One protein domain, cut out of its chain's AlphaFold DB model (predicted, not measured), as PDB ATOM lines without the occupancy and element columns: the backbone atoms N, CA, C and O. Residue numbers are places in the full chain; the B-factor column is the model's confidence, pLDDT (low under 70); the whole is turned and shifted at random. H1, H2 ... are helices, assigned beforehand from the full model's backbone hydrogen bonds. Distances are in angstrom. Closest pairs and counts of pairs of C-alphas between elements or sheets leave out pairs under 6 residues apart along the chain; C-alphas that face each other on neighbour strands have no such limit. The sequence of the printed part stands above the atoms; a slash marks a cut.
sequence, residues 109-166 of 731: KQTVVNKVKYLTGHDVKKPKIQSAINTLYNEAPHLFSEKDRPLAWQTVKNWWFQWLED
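What this domain is: This is residues 109 to 166 of the 731 residues of the protein "DDE-1 domain-containing protein" of Volvox carteri f. nagariensis (UniProt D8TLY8). Three helices cross one another at wide angles, each touching the other two, and a long loop, residues 140 to 152, folds back from the end of H2 to the start of H3 beside H2. The printed part has 58 residues with three named helices, in the order H1, H2, H3, and no named strand; the class is all helix. It is compact, with a radius of gyration of the C-alphas of 10.7 A, and spans 31 by 21 by 16 A.

Where its parts are: H1, residues 109 to 120, begins at C-alpha 109 (178.697, 213.497, 213.768) and is 16.3 A long. H2, residues 126 to 139, measures 20.0 A. H3, residues 153 to 165, measures 18.5 A and ends at C-alpha 165 (171.200, 222.239, 204.539).

How they stand to each other: H1 touches H2 at a steep tilt of 66 degrees, opposite ways; their closest C-alphas, Val 116 and Ala 132, are 5.6 A apart. H1, with residues 109 to 113 alone, touches residues 156 to 160 of H3, about perpendicular at 76 degrees; the closest C-alphas, Val 113 and Trp 160, are 5.6 A apart. H3, with residues 153 to 157 alone, touches H2, about perpendicular at 83 degrees; the closest C-alphas, Gln 130 and Trp 153, are 5.3 A apart. In H1, H2 and H3 every O i to N i+4 pair is within hydrogen-bond range.

The domain as a whole: The farthest C-alphas, Lys 147 and Glu 165, are 31.3 A apart. The printed part has no cut. The link from H1 to H2 is tight, that from H2 to H3 long. The pLDDT is under 70 at residues 139 to 151.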
ATOM      1  N   LYS A 109     178.812 212.103 214.236       77.00
ATOM      2  CA  LYS A 109     178.697 213.497 213.768       77.00
ATOM      3  C   LYS A 109     177.327 214.082 214.101       77.00
ATOM      4  O   LYS A 109     177.255 215.208 214.590       77.00
ATOM      5  N   GLN A 110     176.254 213.315 213.896       75.81
ATOM      6  CA  GLN A 110     174.894 213.744 214.233       75.81
ATOM      7  C   GLN A 110     174.729 213.989 215.738       75.81
ATOM      8  O   GLN A 110     174.142 214.994 216.144       75.81
ATOM      9  N   THR A 111     175.262 213.089 216.562       73.88
ATOM     10  CA  THR A 111     175.197 213.189 218.025       73.88
ATOM     11  C   THR A 111     175.943 214.426 218.524       73.88
ATOM     12  O   THR A 111     175.385 215.214 219.293       73.88
ATOM     13  N   VAL A 112     177.156 214.663 218.014       79.50
ATOM     14  CA  VAL A 112     177.963 215.849 218.340       79.50
ATOM     15  C   VAL A 112     177.247 217.137 217.919       79.50
ATOM     16  O   VAL A 112     177.127 218.054 218.729       79.50
ATOM     17  N   VAL A 113     176.709 217.215 216.695       82.44
ATOM     18  CA  VAL A 113     175.981 218.405 216.208       82.44
ATOM     19  C   VAL A 113     174.737 218.695 217.054       82.44
ATOM     20  O   VAL A 113     174.517 219.840 217.451       82.44
ATOM     21  N   ASN A 114     173.941 217.672 217.378       79.75
ATOM     22  CA  ASN A 114     172.726 217.834 218.180       79.75
ATOM     23  C   ASN A 114     173.035 218.328 219.596       79.75
ATOM     24  O   ASN A 114     172.366 219.240 220.092       79.75
ATOM     25  N   LYS A 115     174.057 217.756 220.239       77.06
ATOM     26  CA  LYS A 115     174.423 218.132 221.605       77.06
ATOM     27  C   LYS A 115     175.079 219.512 221.655       77.06
ATOM     28  O   LYS A 115     174.713 220.310 222.511       77.06
ATOM     29  N   VAL A 116     175.962 219.848 220.710       81.69
ATOM     30  CA  VAL A 116     176.540 221.201 220.630       81.69
ATOM     31  C   VAL A 116     175.449 222.244 220.404       81.69
ATOM     32  O   VAL A 116     175.447 223.261 221.088       81.69
ATOM     33  N   LYS A 117     174.463 221.978 219.539       82.38
ATOM     34  CA  LYS A 117     173.326 222.886 219.337       82.38
ATOM     35  C   LYS A 117     172.523 223.134 220.609       82.38
ATOM     36  O   LYS A 117     172.140 224.276 220.875       82.38
ATOM     37  N   TYR A 118     172.275 222.073 221.370       81.50
ATOM     38  CA  TYR A 118     171.591 222.161 222.653       81.50
ATOM     39  C   TYR A 118     172.395 223.003 223.652       81.50
ATOM     40  O   TYR A 118     171.871 223.960 224.212       81.50
ATOM     41  N   LEU A 119     173.689 222.709 223.805       75.50
ATOM     42  CA  LEU A 119     174.565 223.372 224.773       75.50
ATOM     43  C   LEU A 119     174.859 224.839 224.430       75.50
ATOM     44  O   LEU A 119     175.046 225.653 225.332       75.50
ATOM     45  N   THR A 120     174.895 225.211 223.146       79.75
ATOM     46  CA  THR A 120     175.130 226.609 222.752       79.75
ATOM     47  C   THR A 120     173.854 227.435 222.610       79.75
ATOM     48  O   THR A 120     173.953 228.639 222.368       79.75
ATOM     49  N   GLY A 121     172.668 226.829 222.742       77.56
ATOM     50  CA  GLY A 121     171.396 227.515 222.505       77.56
ATOM     51  C   GLY A 121     171.303 228.079 221.086       77.56
ATOM     52  O   GLY A 121     170.793 229.176 220.894       77.56
ATOM     53  N   HIS A 122     171.835 227.347 220.101       75.50
ATOM     54  CA  HIS A 122     171.931 227.753 218.692       75.50
ATOM     55  C   HIS A 122     172.945 228.870 218.355       75.50
ATOM     56  O   HIS A 122     173.028 229.274 217.193       75.50
ATOM     57  N   ASP A 123     173.766 229.336 219.303       78.56
ATOM     58  CA  ASP A 123     174.839 230.302 219.018       78.56
ATOM     59  C   ASP A 123     176.048 229.611 218.355       78.56
ATOM     60  O   ASP A 123     176.624 228.663 218.899       78.56
ATOM     61  N   VAL A 124     176.445 230.101 217.173       76.44
ATOM     62  CA  VAL A 124     177.526 229.539 216.343       76.44
ATOM     63  C   VAL A 124     178.865 230.285 216.465       76.44
ATOM     64  O   VAL A 124     179.779 230.092 215.649       76.44
ATOM     65  N   LYS A 125     179.008 231.164 217.466       80.75
ATOM     66  CA  LYS A 125     180.271 231.857 217.763       80.75
ATOM     67  C   LYS A 125     181.319 230.892 218.335       80.75
ATOM     68  O   LYS A 125     181.025 230.037 219.169       80.75
ATOM     69  N   LYS A 126     182.583 231.094 217.936       78.44
ATOM     70  CA  LYS A 126     183.751 230.284 218.340       78.44
ATOM     71  C   LYS A 126     183.819 229.946 219.839       78.44
ATOM     72  O   LYS A 126     183.994 228.767 220.139       78.44
ATOM     73  N   PRO A 127     183.677 230.903 220.780       79.88
ATOM     74  CA  PRO A 127     183.864 230.617 222.204       79.88
ATOM     75  C   PRO A 127     182.806 229.650 222.746       79.88
ATOM     76  O   PRO A 127     183.115 228.780 223.553       79.88
ATOM     77  N   LYS A 128     181.565 229.765 222.253       81.69
ATOM     78  CA  LYS A 128     180.425 228.938 222.663       81.69
ATOM     79  C   LYS A 128     180.559 227.510 222.146       81.69
ATOM     80  O   LYS A 128     180.450 226.575 222.929       81.69
ATOM     81  N   ILE A 129     180.865 227.346 220.854       82.00
ATOM     82  CA  ILE A 129     181.079 226.017 220.261       82.00
ATOM     83  C   ILE A 129     182.281 225.326 220.915       82.00
ATOM     84  O   ILE A 129     182.183 224.154 221.259       82.00
ATOM     85  N   GLN A 130     183.397 226.032 221.127       80.06
ATOM     86  CA  GLN A 130     184.577 225.426 221.749       80.06
ATOM     87  C   GLN A 130     184.316 225.025 223.209       80.06
ATOM     88  O   GLN A 130     184.756 223.957 223.622       80.06
ATOM     89  N   SER A 131     183.558 225.830 223.961       82.00
ATOM     90  CA  SER A 131     183.113 225.474 225.314       82.00
ATOM     91  C   SER A 131     182.236 224.216 225.308       82.00
ATOM     92  O   SER A 131     182.523 223.268 226.030       82.00
ATOM     93  N   ALA A 132     181.244 224.142 224.413       82.31
ATOM     94  CA  ALA A 132     180.373 222.972 224.283       82.31
ATOM     95  C   ALA A 132     181.129 221.697 223.867       82.31
ATOM     96  O   ALA A 132     180.803 220.609 224.335       82.31
ATOM     97  N   ILE A 133     182.155 221.822 223.017       80.69
ATOM     98  CA  ILE A 133     183.047 220.708 222.667       80.69
ATOM     99  C   ILE A 133     183.810 220.231 223.906       80.69
ATOM    100  O   ILE A 133     183.852 219.031 224.157       80.69
ATOM    101  N   ASN A 134     184.368 221.143 224.706       79.44
ATOM    102  CA  ASN A 134     185.094 220.780 225.925       79.44
ATOM    103  C   ASN A 134     184.177 220.091 226.954       79.44
ATOM    104  O   ASN A 134     184.581 219.108 227.568       79.44
ATOM    105  N   THR A 135     182.929 220.549 227.102       79.56
ATOM    106  CA  THR A 135     181.918 219.875 227.936       79.56
ATOM    107  C   THR A 135     181.629 218.459 227.435       79.56
ATOM    108  O   THR A 135     181.618 217.517 228.222       79.56
ATOM    109  N   LEU A 136     181.468 218.281 226.122       76.00
ATOM    110  CA  LEU A 136     181.252 216.974 225.498       76.00
ATOM    111  C   LEU A 136     182.420 216.002 225.698       76.00
ATOM    112  O   LEU A 136     182.175 214.816 225.905       76.00
ATOM    113  N   TYR A 137     183.663 216.487 225.661       73.88
ATOM    114  CA  TYR A 137     184.843 215.671 225.968       73.88
ATOM    115  C   TYR A 137     184.793 215.101 227.391       73.88
ATOM    116  O   TYR A 137     185.182 213.954 227.595       73.88
ATOM    117  N   ASN A 138     184.284 215.875 228.352       72.50
ATOM    118  CA  ASN A 138     184.170 215.441 229.744       72.50
ATOM    119  C   ASN A 138     182.971 214.505 229.970       72.50
ATOM    120  O   ASN A 138     183.086 213.533 230.706       72.50
ATOM    121  N   GLU A 139     181.822 214.786 229.347       67.44
ATOM    122  CA  GLU A 139     180.585 214.011 229.549       67.44
ATOM    123  C   GLU A 139     180.555 212.689 228.770       67.44
ATOM    124  O   GLU A 139     179.939 211.720 229.209       67.44
ATOM    125  N   ALA A 140     181.178 212.644 227.592       64.56
ATOM    126  CA  ALA A 140     181.131 211.494 226.695       64.56
ATOM    127  C   ALA A 140     182.506 211.224 226.054       64.56
ATOM    128  O   ALA A 140     182.642 211.290 224.828       64.56
ATOM    129  N   PRO A 141     183.533 210.883 226.858       64.38
ATOM    130  CA  PRO A 141     184.902 210.715 226.373       64.38
ATOM    131  C   PRO A 141     185.033 209.606 225.319       64.38
ATOM    132  O   PRO A 141     185.835 209.735 224.405       64.38
ATOM    133  N   HIS A 142     184.186 208.570 225.373       63.28
ATOM    134  CA  HIS A 142     184.156 207.462 224.406       63.28
ATOM    135  C   HIS A 142     183.801 207.876 222.963       63.28
ATOM    136  O   HIS A 142     184.071 207.117 222.036       63.28
ATOM    137  N   LEU A 143     183.201 209.059 222.752       58.66
ATOM    138  CA  LEU A 143     182.938 209.607 221.411       58.66
ATOM    139  C   LEU A 143     184.206 210.157 220.738       58.66
ATOM    140  O   LEU A 143     184.180 210.475 219.548       58.66
ATOM    141  N   PHE A 144     185.306 210.295 221.482       64.38
ATOM    142  CA  PHE A 144     186.567 210.853 221.014       64.38
ATOM    143  C   PHE A 144     187.699 209.833 221.219       64.38
ATOM    144  O   PHE A 144     187.761 209.153 222.238       64.38
ATOM    145  N   SER A 145     188.611 209.700 220.252       57.44
ATOM    146  CA  SER A 145     189.754 208.781 220.384       57.44
ATOM    147  C   SER A 145     190.817 209.378 221.318       57.44
ATOM    148  O   SER A 145     191.161 210.555 221.193       57.44
ATOM    149  N   GLU A 146     191.379 208.567 222.224       51.62
ATOM    150  CA  GLU A 146     192.418 208.982 223.190       51.62
ATOM    151  C   GLU A 146     193.698 209.538 222.539       51.62
ATOM    152  O   GLU A 146     194.533 210.124 223.226       51.62
ATOM    153  N   LYS A 147     193.880 209.353 221.225       54.25
ATOM    154  CA  LYS A 147     195.072 209.795 220.487       54.25
ATOM    155  C   LYS A 147     194.872 211.087 219.682       54.25
ATOM    156  O   LYS A 147     195.827 211.540 219.053       54.25
ATOM    157  N   ASP A 148     193.690 211.709 219.705       52.25
ATOM    158  CA  ASP A 148     193.373 212.844 218.827       52.25
ATOM    159  C   ASP A 148     193.309 214.207 219.536       52.25
ATOM    160  O   ASP A 148     192.789 214.365 220.638       52.25
ATOM    161  N   ARG A 149     193.827 215.235 218.850       56.19
ATOM    162  CA  ARG A 149     193.740 216.649 219.262       56.19
ATOM    163  C   ARG A 149     192.268 217.075 219.434       56.19
ATOM    164  O   ARG A 149     191.426 216.578 218.684       56.19
ATOM    165  N   PRO A 150     191.954 218.044 220.322       64.06
ATOM    166  CA  PRO A 150     190.580 218.489 220.551       64.06
ATOM    167  C   PRO A 150     189.889 218.898 219.246       64.06
ATOM    168  O   PRO A 150     190.473 219.615 218.424       64.06
ATOM    169  N   LEU A 151     188.643 218.442 219.053       69.88
ATOM    170  CA  LEU A 151     187.838 218.774 217.878       69.88
ATOM    171  C   LEU A 151     187.808 220.294 217.669       69.88
ATOM    172  O   LEU A 151     187.412 221.055 218.556       69.88
ATOM    173  N   ALA A 152     188.226 220.752 216.489       76.19
ATOM    174  CA  ALA A 152     188.236 222.176 216.188       76.19
ATOM    175  C   ALA A 152     186.799 222.693 216.029       76.19
ATOM    176  O   ALA A 152     186.005 222.112 215.282       76.19
ATOM    177  N   TRP A 153     186.479 223.828 216.659       80.88
ATOM    178  CA  TRP A 153     185.148 224.448 216.563       80.88
ATOM    179  C   TRP A 153     184.669 224.665 215.115       80.88
ATOM    180  O   TRP A 153     183.478 224.541 214.839       80.88
ATOM    181  N   GLN A 154     185.589 224.941 214.178       77.62
ATOM    182  CA  GLN A 154     185.269 225.119 212.759       77.62
ATOM    183  C   GLN A 154     184.677 223.850 212.136       77.62
ATOM    184  O   GLN A 154     183.774 223.931 211.310       77.62
ATOM    185  N   THR A 155     185.163 222.678 212.546       80.12
ATOM    186  CA  THR A 155     184.724 221.383 212.019       80.12
ATOM    187  C   THR A 155     183.297 221.079 212.454       80.12
ATOM    188  O   THR A 155     182.459 220.758 211.614       80.12
ATOM    189  N   VAL A 156     182.985 221.265 213.743       79.19
ATOM    190  CA  VAL A 156     181.614 221.087 214.254       79.19
ATOM    191  C   VAL A 156     180.666 222.115 213.649       79.19
ATOM    192  O   VAL A 156     179.550 221.771 213.269       79.19
ATOM    193  N   LYS A 157     181.119 223.366 213.490       82.50
ATOM    194  CA  LYS A 157     180.352 224.414 212.809       82.50
ATOM    195  C   LYS A 157     180.016 224.019 211.366       82.50
ATOM    196  O   LYS A 157     178.875 224.182 210.950       82.50
ATOM    197  N   ASN A 158     180.969 223.448 210.629       82.56
ATOM    198  CA  ASN A 158     180.743 222.988 209.259       82.56
ATOM    199  C   ASN A 158     179.784 221.787 209.198       82.56
ATOM    200  O   ASN A 158     178.904 221.771 208.344       82.56
ATOM    201  N   TRP A 159     179.895 220.811 210.108       86.94
ATOM    202  CA  TRP A 159     178.933 219.699 210.185       86.94
ATOM    203  C   TRP A 159     177.527 220.171 210.537       86.94
ATOM    204  O   TRP A 159     176.552 219.680 209.978       86.94
ATOM    205  N   TRP A 160     177.417 221.150 211.433       83.25
ATOM    206  CA  TRP A 160     176.137 221.754 211.769       83.25
ATOM    207  C   TRP A 160     175.526 222.443 210.542       83.25
ATOM    208  O   TRP A 160     174.360 222.200 210.239       83.25
ATOM    209  N   PHE A 161     176.289 223.221 209.772       83.81
ATOM    210  CA  PHE A 161     175.755 223.822 208.545       83.81
ATOM    211  C   PHE A 161     175.358 222.792 207.486       83.81
ATOM    212  O   PHE A 161     174.265 222.905 206.941       83.81
ATOM    213  N   GLN A 162     176.155 221.738 207.280       79.19
ATOM    214  CA  GLN A 162     175.780 220.627 206.393       79.19
ATOM    215  C   GLN A 162     174.463 219.969 206.821       79.19
ATOM    216  O   GLN A 162     173.627 219.645 205.985       79.19
ATOM    217  N   TRP A 163     174.247 219.812 208.127       80.56
ATOM    218  CA  TRP A 163     172.989 219.296 208.661       80.56
ATOM    219  C   TRP A 163     171.814 220.278 208.515       80.56
ATOM    220  O   TRP A 163     170.672 219.855 208.353       80.56
ATOM    221  N   LEU A 164     172.055 221.592 208.596       77.25
ATOM    222  CA  LEU A 164     171.008 222.594 208.359       77.25
ATOM    223  C   LEU A 164     170.553 222.600 206.898       77.25
ATOM    224  O   LEU A 164     169.364 222.792 206.649       77.25
ATOM    225  N   GLU A 165     171.481 222.371 205.970       76.62
ATOM    226  CA  GLU A 165     171.200 222.239 204.539       76.62
ATOM    227  C   GLU A 165     170.486 220.915 204.218       76.62
ATOM    228  O   GLU A 165     169.497 220.916 203.487       76.62
ATOM    229  N   ASP A 166     170.920 219.799 204.814       72.75
ATOM    230  CA  ASP A 166     170.255 218.496 204.719       72.75
ATOM    231  C   ASP A 166     170.233 217.790 206.083       72.75
ATOM    232  O   ASP A 166     171.214 217.195 206.537       72.75
TER     233      ASP A 166